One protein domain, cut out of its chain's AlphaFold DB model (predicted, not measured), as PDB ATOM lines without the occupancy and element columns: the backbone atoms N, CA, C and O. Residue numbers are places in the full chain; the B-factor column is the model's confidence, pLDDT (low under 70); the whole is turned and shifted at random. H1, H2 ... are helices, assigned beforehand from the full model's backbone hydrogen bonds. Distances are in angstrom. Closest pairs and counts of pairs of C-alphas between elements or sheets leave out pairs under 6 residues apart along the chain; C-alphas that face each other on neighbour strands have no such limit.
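What this domain is: This is residues 4 to 65 of the 231 residues of the protein "Type II toxin-antitoxin system RelE/ParE family toxin" of Methanosarcinales archaeon (UniProt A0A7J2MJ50). A long helical hairpin, shaped like a narrow V: the longer helix H1 turns through a tight link into H2, which folds back, and the two meet only near the turn while their other parts stand free. The printed part has 62 residues with two named helices, H1 then H2, and no named strand, and is all helix. It is only just loose, close to extended, with a radius of gyration of the C-alphas of 15.6 A, and spans 51 by 23 by 8 A, a rod.

Where its parts are: H1, residues 4 to 36, runs 48.6 A from C-alpha 4 at (190.822, 175.496, 218.646) to C-alpha 36 at (178.141, 137.826, 190.682). H2, residues 40 to 63, runs 33.7 A and ends with C-alpha 63 at (185.803, 173.548, 202.297).

How they stand to each other: H1 and H2 form a helical hairpin, opposite ways at a shallow tilt of 15 degrees. H1 touches H2 with residues 30 to 34 alone, and H2 touches H1 with residues 40 to 44 alone; the closest C-alphas, of Arg 34 and Ala 40, are 5.3 A apart. Every O i to N i+4 pair is within hydrogen-bond range in H2, and 27 of 29 in H1.

The domain as a whole: The C-alphas farthest apart, of Lys 4 and Pro 38, are 51.0 A apart. The printed part has no cut. Residues 63 to 65 are under pLDDT 70.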
ATOM      1  N   LYS A   4     191.211 175.575 220.064       75.75
ATOM      2  CA  LYS A   4     190.822 175.496 218.646       75.75
ATOM      3  C   LYS A   4     191.649 174.496 217.824       75.75
ATOM      4  O   LYS A   4     191.097 173.839 216.950       75.75
ATOM      5  N   TYR A   5     192.944 174.343 218.110       82.06
ATOM      6  CA  TYR A   5     193.792 173.390 217.377       82.06
ATOM      7  C   TYR A   5     193.476 171.942 217.753       82.06
ATOM      8  O   TYR A   5     193.529 171.062 216.903       82.06
ATOM      9  N   ILE A   6     193.093 171.705 219.010       87.19
ATOM     10  CA  ILE A   6     192.738 170.371 219.501       87.19
ATOM     11  C   ILE A   6     191.472 169.881 218.793       87.19
ATOM     12  O   ILE A   6     191.457 168.764 218.287       87.19
ATOM     13  N   VAL A   7     190.451 170.736 218.661       85.19
ATOM     14  CA  VAL A   7     189.206 170.384 217.957       85.19
ATOM     15  C   VAL A   7     189.467 170.046 216.485       85.19
ATOM     16  O   VAL A   7     188.970 169.035 215.998       85.19
ATOM     17  N   GLY A   8     190.294 170.834 215.788       82.62
ATOM     18  CA  GLY A   8     190.639 170.562 214.388       82.62
ATOM     19  C   GLY A   8     191.375 169.233 214.193       82.62
ATOM     20  O   GLY A   8     191.043 168.469 213.291       82.62
ATOM     21  N   VAL A   9     192.334 168.921 215.072       85.88
ATOM     22  CA  VAL A   9     193.085 167.655 215.019       85.88
ATOM     23  C   VAL A   9     192.180 166.463 215.329       85.88
ATOM     24  O   VAL A   9     192.257 165.453 214.636       85.88
ATOM     25  N   VAL A  10     191.285 166.580 216.314       90.81
ATOM     26  CA  VAL A  10     190.332 165.511 216.656       90.81
ATOM     27  C   VAL A  10     189.392 165.214 215.487       90.81
ATOM     28  O   VAL A  10     189.203 164.048 215.151       90.81
ATOM     29  N   ILE A  11     188.857 166.240 214.818       87.69
ATOM     30  CA  ILE A  11     187.989 166.056 213.642       87.69
ATOM     31  C   ILE A  11     188.745 165.360 212.504       87.69
ATOM     32  O   ILE A  11     188.210 164.447 211.881       87.69
ATOM     33  N   LEU A  12     189.999 165.746 212.258       85.69
ATOM     34  CA  LEU A  12     190.815 165.151 211.199       85.69
ATOM     35  C   LEU A  12     191.130 163.677 211.490       85.69
ATOM     36  O   LEU A  12     191.004 162.835 210.604       85.69
ATOM     37  N   VAL A  13     191.483 163.348 212.736       90.75
ATOM     38  CA  VAL A  13     191.758 161.966 213.159       90.75
ATOM     39  C   VAL A  13     190.500 161.101 213.072       90.75
ATOM     40  O   VAL A  13     190.569 159.989 212.552       90.75
ATOM     41  N   LEU A  14     189.348 161.611 213.516       88.06
ATOM     42  CA  LEU A  14     188.071 160.901 213.397       88.06
ATOM     43  C   LEU A  14     187.664 160.700 211.933       88.06
ATOM     44  O   LEU A  14     187.205 159.616 211.577       88.06
ATOM     45  N   GLY A  15     187.884 161.700 211.075       87.31
ATOM     46  CA  GLY A  15     187.628 161.596 209.638       87.31
ATOM     47  C   GLY A  15     188.497 160.534 208.957       87.31
ATOM     48  O   GLY A  15     187.981 159.716 208.200       87.31
ATOM     49  N   LEU A  16     189.798 160.491 209.270       84.19
ATOM     50  CA  LEU A  16     190.711 159.465 208.750       84.19
ATOM     51  C   LEU A  16     190.362 158.062 209.256       84.19
ATOM     52  O   LEU A  16     190.418 157.104 208.487       84.19
ATOM     53  N   TRP A  17     189.983 157.936 210.529       90.25
ATOM     54  CA  TRP A  17     189.561 156.660 211.102       90.25
ATOM     55  C   TRP A  17     188.285 156.137 210.436       90.25
ATOM     56  O   TRP A  17     188.236 154.979 210.025       90.25
ATOM     57  N   PHE A  18     187.289 157.008 210.245       83.81
ATOM     58  CA  PHE A  18     186.050 156.660 209.551       83.81
ATOM     59  C   PHE A  18     186.307 156.242 208.098       83.81
ATOM     60  O   PHE A  18     185.749 155.253 207.634       83.81
ATOM     61  N   PHE A  19     187.209 156.939 207.398       80.75
ATOM     62  CA  PHE A  19     187.593 156.594 206.028       80.75
ATOM     63  C   PHE A  19     188.272 155.220 205.936       80.75
ATOM     64  O   PHE A  19     187.996 154.453 205.015       80.75
ATOM     65  N   GLY A  20     189.125 154.880 206.908       83.62
ATOM     66  CA  GLY A  20     189.747 153.557 206.993       83.62
ATOM     67  C   GLY A  20     188.731 152.435 207.215       83.62
ATOM     68  O   GLY A  20     188.844 151.384 206.592       83.62
ATOM     69  N   LEU A  21     187.714 152.673 208.051       84.56
ATOM     70  CA  LEU A  21     186.649 151.699 208.313       84.56
ATOM     71  C   LEU A  21     185.815 151.426 207.050       84.56
ATOM     72  O   LEU A  21     185.581 150.276 206.693       84.56
ATOM     73  N   LEU A  22     185.469 152.495 206.329       81.56
ATOM     74  CA  LEU A  22     184.738 152.438 205.060       81.56
ATOM     75  C   LEU A  22     185.515 151.674 203.980       81.56
ATOM     76  O   LEU A  22     184.926 150.967 203.169       81.56
ATOM     77  N   PHE A  23     186.845 151.785 203.974       82.12
ATOM     78  CA  PHE A  23     187.689 151.091 203.001       82.12
ATOM     79  C   PHE A  23     187.665 149.565 203.175       82.12
ATOM     80  O   PHE A  23     187.643 148.838 202.184       82.12
ATOM     81  N   VAL A  24     187.649 149.079 204.420       85.88
ATOM     82  CA  VAL A  24     187.608 147.636 204.714       85.88
ATOM     83  C   VAL A  24     186.283 147.029 204.249       85.88
ATOM     84  O   VAL A  24     186.281 146.008 203.567       85.88
ATOM     85  N   GLU A  25     185.174 147.697 204.551       83.56
ATOM     86  CA  GLU A  25     183.824 147.224 204.222       83.56
ATOM     87  C   GLU A  25     183.569 147.235 202.704       83.56
ATOM     88  O   GLU A  25     183.001 146.300 202.140       83.56
ATOM     89  N   VAL A  26     184.082 148.254 202.002       84.31
ATOM     90  CA  VAL A  26     184.015 148.323 200.536       84.31
ATOM     91  C   VAL A  26     184.833 147.207 199.886       84.31
ATOM     92  O   VAL A  26     184.401 146.662 198.876       84.31
ATOM     93  N   HIS A  27     185.988 146.833 200.440       85.44
ATOM     94  CA  HIS A  27     186.806 145.767 199.861       85.44
ATOM     95  C   HIS A  27     186.101 144.402 199.909       85.44
ATOM     96  O   HIS A  27     186.135 143.661 198.926       85.44
ATOM     97  N   GLU A  28     185.445 144.074 201.023       87.50
ATOM     98  CA  GLU A  28     184.687 142.822 201.160       87.50
ATOM     99  C   GLU A  28     183.506 142.775 200.181       87.50
ATOM    100  O   GLU A  28     183.332 141.795 199.453       87.50
ATOM    101  N   PHE A  29     182.783 143.891 200.050       86.75
ATOM    102  CA  PHE A  29     181.698 144.028 199.081       86.75
ATOM    103  C   PHE A  29     182.173 143.886 197.624       86.75
ATOM    104  O   PHE A  29     181.484 143.296 196.793       86.75
ATOM    105  N   VAL A  30     183.357 144.411 197.291       87.88
ATOM    106  CA  VAL A  30     183.922 144.331 195.932       87.88
ATOM    107  C   VAL A  30     184.242 142.894 195.528       87.88
ATOM    108  O   VAL A  30     183.960 142.506 194.391       87.88
ATOM    109  N   GLU A  31     184.803 142.102 196.439       88.00
ATOM    110  CA  GLU A  31     185.119 140.697 196.172       88.00
ATOM    111  C   GLU A  31     183.845 139.850 196.020       88.00
ATOM    112  O   GLU A  31     183.755 139.028 195.103       88.00
ATOM    113  N   GLU A  32     182.809 140.116 196.818       91.25
ATOM    114  CA  GLU A  32     181.503 139.471 196.644       91.25
ATOM    115  C   GLU A  32     180.859 139.854 195.297       91.25
ATOM    116  O   GLU A  32     180.384 138.990 194.554       91.25
ATOM    117  N   PHE A  33     180.926 141.132 194.913       85.88
ATOM    118  CA  PHE A  33     180.335 141.628 193.667       85.88
ATOM    119  C   PHE A  33     181.022 141.071 192.411       85.88
ATOM    120  O   PHE A  33     180.361 140.811 191.399       85.88
ATOM    121  N   ARG A  34     182.340 140.835 192.471       89.00
ATOM    122  CA  ARG A  34     183.100 140.196 191.383       89.00
ATOM    123  C   ARG A  34     182.623 138.783 191.073       89.00
ATOM    124  O   ARG A  34     182.656 138.380 189.912       89.00
ATOM    125  N   SER A  35     182.139 138.051 192.074       91.94
ATOM    126  CA  SER A  35     181.619 136.694 191.871       91.94
ATOM    127  C   SER A  35     180.279 136.665 191.121       91.94
ATOM    128  O   SER A  35     179.942 135.664 190.489       91.94
ATOM    129  N   PHE A  36     179.527 137.770 191.150       92.25
ATOM    130  CA  PHE A  36     178.141 137.826 190.682       92.25
ATOM    131  C   PHE A  36     177.985 138.213 189.207       92.25
ATOM    132  O   PHE A  36     176.957 137.911 188.599       92.25
ATOM    133  N   SER A  37     178.963 138.913 188.622       90.94
ATOM    134  CA  SER A  37     178.826 139.471 187.274       90.94
ATOM    135  C   SER A  37     180.129 139.413 186.474       90.94
ATOM    136  O   SER A  37     181.144 139.936 186.929       90.94
ATOM    137  N   PRO A  38     180.110 138.900 185.228       91.19
ATOM    138  CA  PRO A  38     181.282 138.923 184.349       91.19
ATOM    139  C   PRO A  38     181.690 140.347 183.932       91.19
ATOM    140  O   PRO A  38     182.802 140.551 183.459       91.19
ATOM    141  N   ASN A  39     180.809 141.336 184.126       94.38
ATOM    142  CA  ASN A  39     181.072 142.751 183.844       94.38
ATOM    143  C   ASN A  39     181.366 143.564 185.120       94.38
ATOM    144  O   ASN A  39     181.277 144.796 185.092       94.38
ATOM    145  N   ALA A  40     181.675 142.903 186.242       89.25
ATOM    146  CA  ALA A  40     181.875 143.555 187.536       89.25
ATOM    147  C   ALA A  40     182.936 144.667 187.487       89.25
ATOM    148  O   ALA A  40     182.709 145.734 188.050       89.25
ATOM    149  N   ASP A  41     184.034 144.478 186.750       89.19
ATOM    150  CA  ASP A  41     185.111 145.474 186.675       89.19
ATOM    151  C   ASP A  41     184.667 146.791 186.010       89.19
ATOM    152  O   ASP A  41     185.059 147.876 186.447       89.19
ATOM    153  N   LEU A  42     183.802 146.728 184.989       92.31
ATOM    154  CA  LEU A  42     183.269 147.927 184.332       92.31
ATOM    155  C   LEU A  42     182.312 148.687 185.258       92.31
ATOM    156  O   LEU A  42     182.400 149.910 185.376       92.31
ATOM    157  N   ILE A  43     181.414 147.961 185.929       91.12
ATOM    158  CA  ILE A  43     180.445 148.539 186.869       91.12
ATOM    159  C   ILE A  43     181.181 149.172 188.052       91.12
ATOM    160  O   ILE A  43     180.864 150.297 188.444       91.12
ATOM    161  N   LEU A  44     182.206 148.495 188.570       88.88
ATOM    162  CA  LEU A  44     183.019 148.983 189.674       88.88
ATOM    163  C   LEU A  44     183.792 150.251 189.295       88.88
ATOM    164  O   LEU A  44     183.823 151.204 190.070       88.88
ATOM    165  N   SER A  45     184.356 150.304 188.086       91.31
ATOM    166  CA  SER A  45     185.048 151.492 187.571       91.31
ATOM    167  C   SER A  45     184.127 152.718 187.508       91.31
ATOM    168  O   SER A  45     184.486 153.803 187.979       91.31
ATOM    169  N   ILE A  46     182.901 152.544 187.000       92.69
ATOM    170  CA  ILE A  46     181.900 153.619 186.942       92.69
ATOM    171  C   ILE A  46     181.499 154.049 188.358       92.69
ATOM    172  O   ILE A  46     181.504 155.246 188.656       92.69
ATOM    173  N   ALA A  47     181.208 153.094 189.245       89.81
ATOM    174  CA  ALA A  47     180.814 153.373 190.623       89.81
ATOM    175  C   ALA A  47     181.904 154.156 191.376       89.81
ATOM    176  O   ALA A  47     181.629 155.223 191.931       89.81
ATOM    177  N   LEU A  48     183.159 153.705 191.320       87.81
ATOM    178  CA  LEU A  48     184.288 154.387 191.958       87.81
ATOM    179  C   LEU A  48     184.507 155.795 191.394       87.81
ATOM    180  O   LEU A  48     184.724 156.733 192.162       87.81
ATOM    181  N   SER A  49     184.385 155.968 190.074       91.56
ATOM    182  CA  SER A  49     184.469 157.284 189.429       91.56
ATOM    183  C   SER A  49     183.373 158.235 189.928       91.56
ATOM    184  O   SER A  49     183.657 159.380 190.289       91.56
ATOM    185  N   THR A  50     182.129 157.755 190.041       90.75
ATOM    186  CA  THR A  50     181.018 158.567 190.565       90.75
ATOM    187  C   THR A  50     181.193 158.926 192.039       90.75
ATOM    188  O   THR A  50     180.981 160.080 192.409       90.75
ATOM    189  N   ILE A  51     181.654 157.992 192.875       88.25
ATOM    190  CA  ILE A  51     181.934 158.247 194.295       88.25
ATOM    191  C   ILE A  51     183.061 159.279 194.443       88.25
ATOM    192  O   ILE A  51     182.948 160.219 195.235       88.25
ATOM    193  N   PHE A  52     184.132 159.157 193.656       86.25
ATOM    194  CA  PHE A  52     185.229 160.126 193.647       86.25
ATOM    195  C   PHE A  52     184.772 161.524 193.202       86.25
ATOM    196  O   PHE A  52     185.156 162.533 193.794       86.25
ATOM    197  N   TYR A  53     183.909 161.604 192.188       89.75
ATOM    198  CA  TYR A  53     183.348 162.875 191.737       89.75
ATOM    199  C   TYR A  53     182.461 163.532 192.807       89.75
ATOM    200  O   TYR A  53     182.634 164.715 193.110       89.75
ATOM    201  N   LEU A  54     181.555 162.769 193.426       86.88
ATOM    202  CA  LEU A  54     180.642 163.276 194.455       86.88
ATOM    203  C   LEU A  54     181.380 163.685 195.733       86.88
ATOM    204  O   LEU A  54     181.110 164.749 196.281       86.88
ATOM    205  N   SER A  55     182.350 162.886 196.180       83.38
ATOM    206  CA  SER A  55     183.193 163.240 197.329       83.38
ATOM    207  C   SER A  55     183.984 164.522 197.081       83.38
ATOM    208  O   SER A  55     184.032 165.376 197.963       83.38
ATOM    209  N   ARG A  56     184.538 164.716 195.877       82.31
ATOM    210  CA  ARG A  56     185.210 165.968 195.509       82.31
ATOM    211  C   ARG A  56     184.256 167.164 195.545       82.31
ATOM    212  O   ARG A  56     184.662 168.222 196.017       82.31
ATOM    213  N   LEU A  57     183.024 166.999 195.070       81.69
ATOM    214  CA  LEU A  57     182.005 168.051 195.079       81.69
ATOM    215  C   LEU A  57     181.608 168.433 196.513       81.69
ATOM    216  O   LEU A  57     181.653 169.604 196.871       81.69
ATOM    217  N   ILE A  58     181.340 167.440 197.368       79.75
ATOM    218  CA  ILE A  58     181.031 167.656 198.790       79.75
ATOM    219  C   ILE A  58     182.218 168.299 199.508       79.75
ATOM    220  O   ILE A  58     182.036 169.200 200.319       79.75
ATOM    221  N   LEU A  59     183.445 167.868 199.211       80.50
ATOM    222  CA  LEU A  59     184.639 168.448 199.815       80.50
ATOM    223  C   LEU A  59     184.829 169.903 199.378       80.50
ATOM    224  O   LEU A  59     185.241 170.720 200.194       80.50
ATOM    225  N   GLN A  60     184.508 170.240 198.127       79.44
ATOM    226  CA  GLN A  60     184.487 171.626 197.669       79.44
ATOM    227  C   GLN A  60     183.428 172.432 198.408       79.44
ATOM    228  O   GLN A  60     183.775 173.479 198.931       79.44
ATOM    229  N   ASP A  61     182.199 171.940 198.543       74.88
ATOM    230  CA  ASP A  61     181.149 172.664 199.263       74.88
ATOM    231  C   ASP A  61     181.480 172.829 200.751       74.88
ATOM    232  O   ASP A  61     181.319 173.913 201.297       74.88
ATOM    233  N   VAL A  62     182.017 171.797 201.406       75.62
ATOM    234  CA  VAL A  62     182.380 171.833 202.833       75.62
ATOM    235  C   VAL A  62     183.625 172.690 203.088       75.62
ATOM    236  O   VAL A  62     183.676 173.388 204.099       75.62
ATOM    237  N   LEU A  63     184.619 172.680 202.191       68.19
ATOM    238  CA  LEU A  63     185.803 173.548 202.297       68.19
ATOM    239  C   LEU A  63     185.532 174.987 201.838       68.19
ATOM    240  O   LEU A  63     186.240 175.895 202.274       68.19
ATOM    241  N   LEU A  64     184.540 175.203 200.969       61.91
ATOM    242  CA  LEU A  64     184.099 176.521 200.505       61.91
ATOM    243  C   LEU A  64     182.899 177.057 201.284       61.91
ATOM    244  O   LEU A  64     182.435 178.154 200.965       61.91
ATOM    245  N   LEU A  65     182.419 176.353 202.318       52.72
ATOM    246  CA  LEU A  65     181.513 176.956 203.287       52.72
ATOM    247  C   LEU A  65     182.202 178.235 203.775       52.72
ATOM    248  O   LEU A  65     183.313 178.146 204.309       52.72
TER     249      LEU A  65